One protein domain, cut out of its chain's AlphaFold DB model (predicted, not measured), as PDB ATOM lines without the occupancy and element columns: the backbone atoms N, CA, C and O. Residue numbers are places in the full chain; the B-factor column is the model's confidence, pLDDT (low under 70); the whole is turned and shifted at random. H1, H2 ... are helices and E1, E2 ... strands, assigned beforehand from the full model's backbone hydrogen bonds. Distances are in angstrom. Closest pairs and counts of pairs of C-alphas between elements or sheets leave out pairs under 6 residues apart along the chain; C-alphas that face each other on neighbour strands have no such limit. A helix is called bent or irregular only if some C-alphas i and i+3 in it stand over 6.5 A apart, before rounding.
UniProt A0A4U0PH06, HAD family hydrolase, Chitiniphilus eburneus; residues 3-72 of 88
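AT A GLANCE: This is residues 3 to 72 of the 88 residues of the protein "HAD family hydrolase" of Chitiniphilus eburneus (UniProt A0A4U0PH06). At one end a pair of short strands, E1 and E2, lies side by side with H4 packed on them; H1 lies at the other end, well away, and the long bare stretch of residues 9 to 20 leads from it to H2. H2 is near H3, the longest helix, which lies away from H4 and E2. The printed part has 70 residues, with four named helices and two named strands in the order H1, H2, H3, E1, H4, E2; the sheet's order is E1, E2, parallel, and the class is mixed, helices and strands. It is compact, with a radius of gyration of the C-alphas of 12.4 A, and spans 34 by 25 by 22 A.

IN THESE COORDINATES: H1 is residues 3 to 8, beginning at C-alpha 3 (148.915, 151.060, 168.112). H2 is residues 21 to 24. H3, residues 31 to 41, is 15.6 A long. E1 is residues 49 to 52, H4 residues 55 to 64, 12.8 A long, and E2 residues 68 to 71, ending at C-alpha 71 (144.210, 128.077, 171.824).

HOW THE PARTS SIT: H1 is apart from H2, H3, H4, E1 and E2. H2 and H3 are close but not clearly touching; their closest C-alphas, of Leu 24 and Phe 33, are 7.4 A apart. E1 and E2 are parallel at 18 degrees, with N 50 and O 68 at 2.8 A, within hydrogen-bond range. E1, H4 and E2 form a strand-helix-strand unit, two parallel neighbour strands with a helix between, whose crossover is right-handed. The closest C-alphas of H4 and E2, of Ala 59 and Gly 69, are 3.7 A apart. H4 is only just irregular: C-alphas 58 and 61 are 6.6 A apart. In H1 and H3 every O i to N i+4 pair is within hydrogen-bond range; in H4 2 of 6 are, beside 2 of 7 O i to N i+3 pairs, and H2 is too short for an O i to N i+4 pair.

THE WHOLE: The two C-alphas farthest apart, of Arg 8 and Ser 64, are 34.0 A apart. The printed part has no cut, and the link from H1 to H2 is long. The mean pLDDT of the printed part is 92.5, and no printed residue is under 70.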
ATOM      1  N   GLU A   3     147.564 150.554 167.884       92.06
ATOM      2  CA  GLU A   3     148.915 151.060 168.112       92.06
ATOM      3  C   GLU A   3     149.014 151.926 169.371       92.06
ATOM      4  O   GLU A   3     149.989 151.835 170.113       92.06
ATOM      5  N   LEU A   4     148.016 152.782 169.627       93.50
ATOM      6  CA  LEU A   4     148.029 153.659 170.797       93.50
ATOM      7  C   LEU A   4     147.823 152.863 172.088       93.50
ATOM      8  O   LEU A   4     148.452 153.170 173.097       93.50
ATOM      9  N   GLU A   5     146.971 151.838 172.056       93.94
ATOM     10  CA  GLU A   5     146.748 150.958 173.206       93.94
ATOM     11  C   GLU A   5     147.983 150.092 173.484       93.94
ATOM     12  O   GLU A   5     148.396 149.984 174.636       93.94
ATOM     13  N   LEU A   6     148.642 149.572 172.439       95.69
ATOM     14  CA  LEU A   6     149.910 148.841 172.565       95.69
ATOM     15  C   LEU A   6     151.019 149.716 173.159       95.69
ATOM     16  O   LEU A   6     151.692 149.295 174.098       95.69
ATOM     17  N   ARG A   7     151.164 150.962 172.686       96.62
ATOM     18  CA  ARG A   7     152.125 151.932 173.243       96.62
ATOM     19  C   ARG A   7     151.864 152.228 174.717       96.62
ATOM     20  O   ARG A   7     152.805 152.324 175.498       96.62
ATOM     21  N   ARG A   8     150.595 152.366 175.122       97.38
ATOM     22  CA  ARG A   8     150.222 152.659 176.521       97.38
ATOM     23  C   ARG A   8     150.672 151.581 177.499       97.38
ATOM     24  O   ARG A   8     150.973 151.909 178.641       97.38
ATOM     25  N   VAL A   9     150.705 150.326 177.061       97.25
ATOM     26  CA  VAL A   9     151.150 149.191 177.883       97.25
ATOM     27  C   VAL A   9     152.604 148.788 177.611       97.25
ATOM     28  O   VAL A   9     153.080 147.831 178.212       97.25
ATOM     29  N   GLY A  10     153.318 149.519 176.744       97.00
ATOM     30  CA  GLY A  10     154.720 149.263 176.401       97.00
ATOM     31  C   GLY A  10     154.934 148.007 175.555       97.00
ATOM     32  O   GLY A  10     155.947 147.336 175.707       97.00
ATOM     33  N   PHE A  11     153.953 147.629 174.732       97.00
ATOM     34  CA  PHE A  11     153.995 146.395 173.939       97.00
ATOM     35  C   PHE A  11     154.281 146.641 172.455       97.00
ATOM     36  O   PHE A  11     154.492 145.684 171.715       97.00
ATOM     37  N   ASP A  12     154.274 147.892 171.992       95.62
ATOM     38  CA  ASP A  12     154.408 148.221 170.572       95.62
ATOM     39  C   ASP A  12     155.734 147.752 169.959       95.62
ATOM     40  O   ASP A  12     155.763 147.410 168.782       95.62
ATOM     41  N   GLU A  13     156.800 147.644 170.755       95.81
ATOM     42  CA  GLU A  13     158.106 147.154 170.290       95.81
ATOM     43  C   GLU A  13     158.107 145.676 169.854       95.81
ATOM     44  O   GLU A  13     158.965 145.269 169.071       95.81
ATOM     45  N   TYR A  14     157.143 144.873 170.318       96.25
ATOM     46  CA  TYR A  14     157.073 143.441 170.012       96.25
ATOM     47  C   TYR A  14     156.288 143.130 168.729       96.25
ATOM     48  O   TYR A  14     156.257 141.975 168.301       96.25
ATOM     49  N   PHE A  15     155.659 144.129 168.102       94.06
ATOM     50  CA  PHE A  15     154.823 143.945 166.914       94.06
ATOM     51  C   PHE A  15     155.405 144.679 165.703       94.06
ATOM     52  O   PHE A  15     155.557 145.896 165.708       94.06
ATOM     53  N   GLN A  16     155.686 143.937 164.630       92.50
ATOM     54  CA  GLN A  16     156.172 144.506 163.364       92.50
ATOM     55  C   GLN A  16     155.033 144.954 162.439       92.50
ATOM     56  O   GLN A  16     155.156 145.949 161.729       92.50
ATOM     57  N   ASN A  17     153.914 144.229 162.462       92.25
ATOM     58  CA  ASN A  17     152.733 144.489 161.648       92.25
ATOM     59  C   ASN A  17     151.483 144.367 162.519       92.25
ATOM     60  O   ASN A  17     151.410 143.505 163.396       92.25
ATOM     61  N   ILE A  18     150.487 145.209 162.251       92.94
ATOM     62  CA  ILE A  18     149.202 145.215 162.949       92.94
ATOM     63  C   ILE A  18     148.099 145.056 161.902       92.94
ATOM     64  O   ILE A  18     148.074 145.757 160.895       92.94
ATOM     65  N   PHE A  19     147.205 144.096 162.137       92.50
ATOM     66  CA  PHE A  19     146.099 143.753 161.246       92.50
ATOM     67  C   PHE A  19     144.793 143.805 162.037       92.50
ATOM     68  O   PHE A  19     144.514 142.912 162.840       92.50
ATOM     69  N   CYS A  20     143.985 144.844 161.822       91.94
ATOM     70  CA  CYS A  20     142.776 145.072 162.612       91.94
ATOM     71  C   CYS A  20     141.509 145.030 161.763       91.94
ATOM     72  O   CYS A  20     141.473 145.551 160.653       91.94
ATOM     73  N   TYR A  21     140.420 144.479 162.313       91.31
ATOM     74  CA  TYR A  21     139.120 144.426 161.628       91.31
ATOM     75  C   TYR A  21     138.640 145.806 161.160       91.31
ATOM     76  O   TYR A  21     138.093 145.936 160.072       91.31
ATOM     77  N   THR A  22     138.864 146.843 161.967       89.94
ATOM     78  CA  THR A  22     138.472 148.221 161.642       89.94
ATOM     79  C   THR A  22     139.207 148.795 160.432       89.94
ATOM     80  O   THR A  22     138.734 149.767 159.858       89.94
ATOM     81  N   GLU A  23     140.345 148.211 160.058       89.12
ATOM     82  CA  GLU A  23     141.186 148.651 158.940       89.12
ATOM     83  C   GLU A  23     141.044 147.713 157.740       89.12
ATOM     84  O   GLU A  23     140.924 148.168 156.608       89.12
ATOM     85  N   LEU A  24     140.998 146.401 157.991       91.12
ATOM     86  CA  LEU A  24     140.870 145.372 156.963       91.12
ATOM     87  C   LEU A  24     139.432 145.180 156.466       91.12
ATOM     88  O   LEU A  24     139.223 144.705 155.356       91.12
ATOM     89  N   GLY A  25     138.429 145.475 157.298       94.56
ATOM     90  CA  GLY A  25     137.014 145.251 156.987       94.56
ATOM     91  C   GLY A  25     136.583 143.779 156.934       94.56
ATOM     92  O   GLY A  25     135.398 143.506 156.745       94.56
ATOM     93  N   CYS A  26     137.500 142.828 157.140       93.62
ATOM     94  CA  CYS A  26     137.248 141.392 157.028       93.62
ATOM     95  C   CYS A  26     137.517 140.623 158.333       93.62
ATOM     96  O   CYS A  26     138.300 141.031 159.195       93.62
ATOM     97  N   ARG A  27     136.820 139.497 158.502       91.69
ATOM     98  CA  ARG A  27     136.912 138.608 159.672       91.69
ATOM     99  C   ARG A  27     137.919 137.481 159.429       91.69
ATOM    100  O   ARG A  27     138.186 137.114 158.295       91.69
ATOM    101  N   LYS A  28     138.410 136.861 160.508       90.31
ATOM    102  CA  LYS A  28     139.394 135.757 160.470       90.31
ATOM    103  C   LYS A  28     138.937 134.515 159.687       90.31
ATOM    104  O   LYS A  28     139.777 133.758 159.220       90.31
ATOM    105  N   ASN A  29     137.628 134.309 159.532       89.62
ATOM    106  CA  ASN A  29     137.053 133.218 158.736       89.62
ATOM    107  C   ASN A  29     136.862 133.565 157.250       89.62
ATOM    108  O   ASN A  29     136.332 132.746 156.500       89.62
ATOM    109  N   GLN A  30     137.232 134.774 156.830       91.94
ATOM    110  CA  GLN A  30     137.080 135.234 155.456       91.94
ATOM    111  C   GLN A  30     138.421 135.126 154.707       91.94
ATOM    112  O   GLN A  30     139.463 135.463 155.280       91.94
ATOM    113  N   PRO A  31     138.431 134.684 153.434       91.00
ATOM    114  CA  PRO A  31     139.656 134.558 152.637       91.00
ATOM    115  C   PRO A  31     140.477 135.851 152.540       91.00
ATOM    116  O   PRO A  31     141.700 135.805 152.458       91.00
ATOM    117  N   GLU A  32     139.825 137.008 152.598       94.31
ATOM    118  CA  GLU A  32     140.448 138.326 152.539       94.31
ATOM    119  C   GLU A  32     141.407 138.560 153.712       94.31
ATOM    120  O   GLU A  32     142.448 139.189 153.535       94.31
ATOM    121  N   PHE A  33     141.099 138.025 154.899       92.12
ATOM    122  CA  PHE A  33     141.992 138.114 156.058       92.12
ATOM    123  C   PHE A  33     143.287 137.342 155.811       92.12
ATOM    124  O   PHE A  33     144.387 137.837 156.069       92.12
ATOM    125  N   ARG A  34     143.157 136.139 155.245       90.06
ATOM    126  CA  ARG A  34     144.293 135.319 154.832       90.06
ATOM    127  C   ARG A  34     145.142 136.060 153.794       90.06
ATOM    128  O   ARG A  34     146.348 136.174 153.975       90.06
ATOM    129  N   SER A  35     144.531 136.601 152.739       91.31
ATOM    130  CA  SER A  35     145.264 137.346 151.706       91.31
ATOM    131  C   SER A  35     145.978 138.578 152.263       91.31
ATOM    132  O   SER A  35     147.128 138.822 151.907       91.31
ATOM    133  N   ALA A  36     145.334 139.330 153.160       92.38
ATOM    134  CA  ALA A  36     145.934 140.505 153.787       92.38
ATOM    135  C   ALA A  36     147.152 140.144 154.652       92.38
ATOM    136  O   ALA A  36     148.181 140.813 154.578       92.38
ATOM    137  N   THR A  37     147.049 139.078 155.449       90.88
ATOM    138  CA  THR A  37     148.122 138.650 156.360       90.88
ATOM    139  C   THR A  37     149.283 137.974 155.628       90.88
ATOM    140  O   THR A  37     150.433 138.306 155.902       90.88
ATOM    141  N   GLU A  38     149.012 137.104 154.652       90.50
ATOM    142  CA  GLU A  38     150.036 136.475 153.802       90.50
ATOM    143  C   GLU A  38     150.820 137.534 153.007       90.50
ATOM    144  O   GLU A  38     152.051 137.520 152.993       90.50
ATOM    145  N   HIS A  39     150.124 138.519 152.425       91.44
ATOM    146  CA  HIS A  39     150.773 139.616 151.706       91.44
ATOM    147  C   HIS A  39     151.558 140.550 152.634       91.44
ATOM    148  O   HIS A  39     152.684 140.924 152.316       91.44
ATOM    149  N   GLY A  40     150.980 140.930 153.778       91.38
ATOM    150  CA  GLY A  40     151.606 141.883 154.694       91.38
ATOM    151  C   GLY A  40     152.811 141.322 155.452       91.38
ATOM    152  O   GLY A  40     153.706 142.089 155.797       91.38
ATOM    153  N   LEU A  41     152.856 140.006 155.690       90.75
ATOM    154  CA  LEU A  41     153.978 139.339 156.361       90.75
ATOM    155  C   LEU A  41     155.020 138.780 155.381       90.75
ATOM    156  O   LEU A  41     156.159 138.548 155.776       90.75
ATOM    157  N   GLY A  42     154.659 138.558 154.112       92.00
ATOM    158  CA  GLY A  42     155.592 138.097 153.076       92.00
ATOM    159  C   GLY A  42     156.142 136.683 153.298       92.00
ATOM    160  O   GLY A  42     157.180 136.330 152.740       92.00
ATOM    161  N   VAL A  43     155.464 135.874 154.114       89.50
ATOM    162  CA  VAL A  43     155.834 134.491 154.445       89.50
ATOM    163  C   VAL A  43     154.647 133.552 154.193       89.50
ATOM    164  O   VAL A  43     153.501 134.005 154.223       89.50
ATOM    165  N   PRO A  44     154.878 132.258 153.900       88.88
ATOM    166  CA  PRO A  44     153.795 131.319 153.622       88.88
ATOM    167  C   PRO A  44     153.014 130.971 154.893       88.88
ATOM    168  O   PRO A  44     153.583 130.874 155.980       88.88
ATOM    169  N   LEU A  45     151.719 130.680 154.749       85.19
ATOM    170  CA  LEU A  45     150.826 130.387 155.884       85.19
ATOM    171  C   LEU A  45     151.234 129.175 156.718       85.19
ATOM    172  O   LEU A  45     150.998 129.168 157.920       85.19
ATOM    173  N   GLY A  46     151.904 128.190 156.117       88.50
ATOM    174  CA  GLY A  46     152.457 127.048 156.854       88.50
ATOM    175  C   GLY A  46     153.523 127.432 157.887       88.50
ATOM    176  O   GLY A  46     153.872 126.620 158.737       88.50
ATOM    177  N   SER A  47     154.043 128.661 157.834       91.19
ATOM    178  CA  SER A  47     154.967 129.220 158.825       91.19
ATOM    179  C   SER A  47     154.271 130.100 159.870       91.19
ATOM    180  O   SER A  47     154.948 130.712 160.693       91.19
ATOM    181  N   PHE A  48     152.938 130.199 159.842       90.38
ATOM    182  CA  PHE A  48     152.175 131.040 160.758       90.38
ATOM    183  C   PHE A  48     151.720 130.212 161.951       90.38
ATOM    184  O   PHE A  48     151.202 129.107 161.791       90.38
ATOM    185  N   ALA A  49     151.817 130.804 163.137       93.62
ATOM    186  CA  ALA A  49     151.069 130.365 164.302       93.62
ATOM    187  C   ALA A  49     150.161 131.508 164.755       93.62
ATOM    188  O   ALA A  49     150.638 132.609 165.033       93.62
ATOM    189  N   MET A  50     148.856 131.255 164.822       93.88
ATOM    190  CA  MET A  50     147.896 132.184 165.404       93.88
ATOM    191  C   MET A  50     147.591 131.746 166.834       93.88
ATOM    192  O   MET A  50     147.330 130.572 167.088       93.88
ATOM    193  N   VAL A  51     147.677 132.693 167.766       95.94
ATOM    194  CA  VAL A  51     147.496 132.455 169.200       95.94
ATOM    195  C   VAL A  51     146.423 133.401 169.718       95.94
ATOM    196  O   VAL A  51     146.484 134.603 169.459       95.94
ATOM    197  N   GLY A  52     145.460 132.872 170.468       95.06
ATOM    198  CA  GLY A  52     144.423 133.683 171.097       95.06
ATOM    199  C   GLY A  52     143.455 132.863 171.935       95.06
ATOM    200  O   GLY A  52     143.566 131.640 172.038       95.06
ATOM    201  N   ASP A  53     142.541 133.552 172.599       94.06
ATOM    202  CA  ASP A  53     141.638 132.998 173.603       94.06
ATOM    203  C   ASP A  53     140.312 132.492 173.014       94.06
ATOM    204  O   ASP A  53     139.616 131.682 173.638       94.06
ATOM    205  N   SER A  54     139.979 132.887 171.783       93.38
ATOM    206  CA  SER A  54     138.826 132.361 171.064       93.38
ATOM    207  C   SER A  54     139.192 131.069 170.340       93.38
ATOM    208  O   SER A  54     139.879 131.095 169.324       93.38
ATOM    209  N   TYR A  55     138.670 129.926 170.799       91.81
ATOM    210  CA  TYR A  55     138.892 128.644 170.118       91.81
ATOM    211  C   TYR A  55     138.564 128.717 168.618       91.81
ATOM    212  O   TYR A  55     139.369 128.327 167.776       91.81
ATOM    213  N   GLU A  56     137.388 129.250 168.277       91.94
ATOM    214  CA  GLU A  56     136.925 129.282 166.893       91.94
ATOM    215  C   GLU A  56     137.787 130.219 166.033       91.94
ATOM    216  O   GLU A  56     138.254 129.827 164.962       91.94
ATOM    217  N   GLN A  57     138.049 131.435 166.526       91.75
ATOM    218  CA  GLN A  57     138.743 132.455 165.742       91.75
ATOM    219  C   GLN A  57     140.261 132.298 165.720       91.75
ATOM    220  O   GLN A  57     140.861 132.612 164.696       91.75
ATOM    221  N   ASP A  58     140.868 131.831 166.810       93.25
ATOM    222  CA  ASP A  58     142.318 131.870 167.020       93.25
ATOM    223  C   ASP A  58     143.001 130.513 166.881       93.25
ATOM    224  O   ASP A  58     144.210 130.459 166.674       93.25
ATOM    225  N   ALA A  59     142.238 129.419 166.948       92.38
ATOM    226  CA  ALA A  59     142.772 128.071 166.795       92.38
ATOM    227  C   ALA A  59     142.140 127.319 165.619       92.38
ATOM    228  O   ALA A  59     142.851 126.806 164.761       92.38
ATOM    229  N   HIS A  60     140.812 127.278 165.533       91.81
ATOM    230  CA  HIS A  60     140.128 126.477 164.521       91.81
ATOM    231  C   HIS A  60     140.226 127.071 163.107       91.81
ATOM    232  O   HIS A  60     140.664 126.380 162.186       91.81
ATOM    233  N   PHE A  61     139.853 128.342 162.904       90.88
ATOM    234  CA  PHE A  61     139.920 128.943 161.564       90.88
ATOM    235  C   PHE A  61     141.334 128.958 160.964       90.88
ATOM    236  O   PHE A  61     141.450 128.556 159.808       90.88
ATOM    237  N   PRO A  62     142.408 129.300 161.700       91.25
ATOM    238  CA  PRO A  62     143.785 129.199 161.203       91.25
ATOM    239  C   PRO A  62     144.150 127.851 160.599       91.25
ATOM    240  O   PRO A  62     144.698 127.792 159.496       91.25
ATOM    241  N   CYS A  63     143.756 126.769 161.272       91.19
ATOM    242  CA  CYS A  63     143.992 125.414 160.790       91.19
ATOM    243  C   CYS A  63     143.316 125.152 159.437       91.19
ATOM    244  O   CYS A  63     143.883 124.468 158.588       91.19
ATOM    245  N   SER A  64     142.133 125.729 159.192       87.62
ATOM    246  CA  SER A  64     141.399 125.549 157.928       87.62
ATOM    247  C   SER A  64     142.089 126.166 156.704       87.62
ATOM    248  O   SER A  64     141.802 125.759 155.579       87.62
ATOM    249  N   PHE A  65     143.017 127.109 156.903       86.19
ATOM    250  CA  PHE A  65     143.791 127.737 155.828       86.19
ATOM    251  C   PHE A  65     145.297 127.445 155.897       86.19
ATOM    252  O   PHE A  65     146.090 128.121 155.242       86.19
ATOM    253  N   GLY A  66     145.685 126.401 156.638       88.81
ATOM    254  CA  GLY A  66     147.044 125.857 156.646       88.81
ATOM    255  C   GLY A  66     148.012 126.520 157.626       88.81
ATOM    256  O   GLY A  66     149.200 126.215 157.572       88.81
ATOM    257  N   ALA A  67     147.529 127.395 158.511       92.06
ATOM    258  CA  ALA A  67     148.314 127.931 159.620       92.06
ATOM    259  C   ALA A  67     148.171 127.055 160.874       92.06
ATOM    260  O   ALA A  67     147.182 126.340 161.046       92.06
ATOM    261  N   GLN A  68     149.129 127.142 161.794       94.88
ATOM    262  CA  GLN A  68     149.003 126.529 163.110       94.88
ATOM    263  C   GLN A  68     148.069 127.368 163.992       94.88
ATOM    264  O   GLN A  68     148.283 128.563 164.180       94.88
ATOM    265  N   GLY A  69     147.045 126.741 164.564       94.50
ATOM    266  CA  GLY A  69     146.177 127.355 165.567       94.50
ATOM    267  C   GLY A  69     146.573 126.971 166.990       94.50
ATOM    268  O   GLY A  69     146.744 125.789 167.286       94.50
ATOM    269  N   VAL A  70     146.692 127.948 167.889       95.19
ATOM    270  CA  VAL A  70     147.026 127.737 169.305       95.19
ATOM    271  C   VAL A  70     145.976 128.402 170.182       95.19
ATOM    272  O   VAL A  70     145.874 129.625 170.258       95.19
ATOM    273  N   TRP A  71     145.211 127.579 170.894       95.31
ATOM    274  CA  TRP A  71     144.210 128.077 171.824       95.31
ATOM    275  C   TRP A  71     144.830 128.377 173.190       95.31
ATOM    276  O   TRP A  71     145.230 127.469 173.924       95.31
ATOM    277  N   PHE A  72     144.868 129.655 173.556       95.75
ATOM    278  CA  PHE A  72     145.162 130.074 174.916       95.75
ATOM    279  C   PHE A  72     143.924 129.862 175.794       95.75
ATOM    280  O   PHE A  72     142.992 130.661 175.802       95.75
TER     281      PHE A  72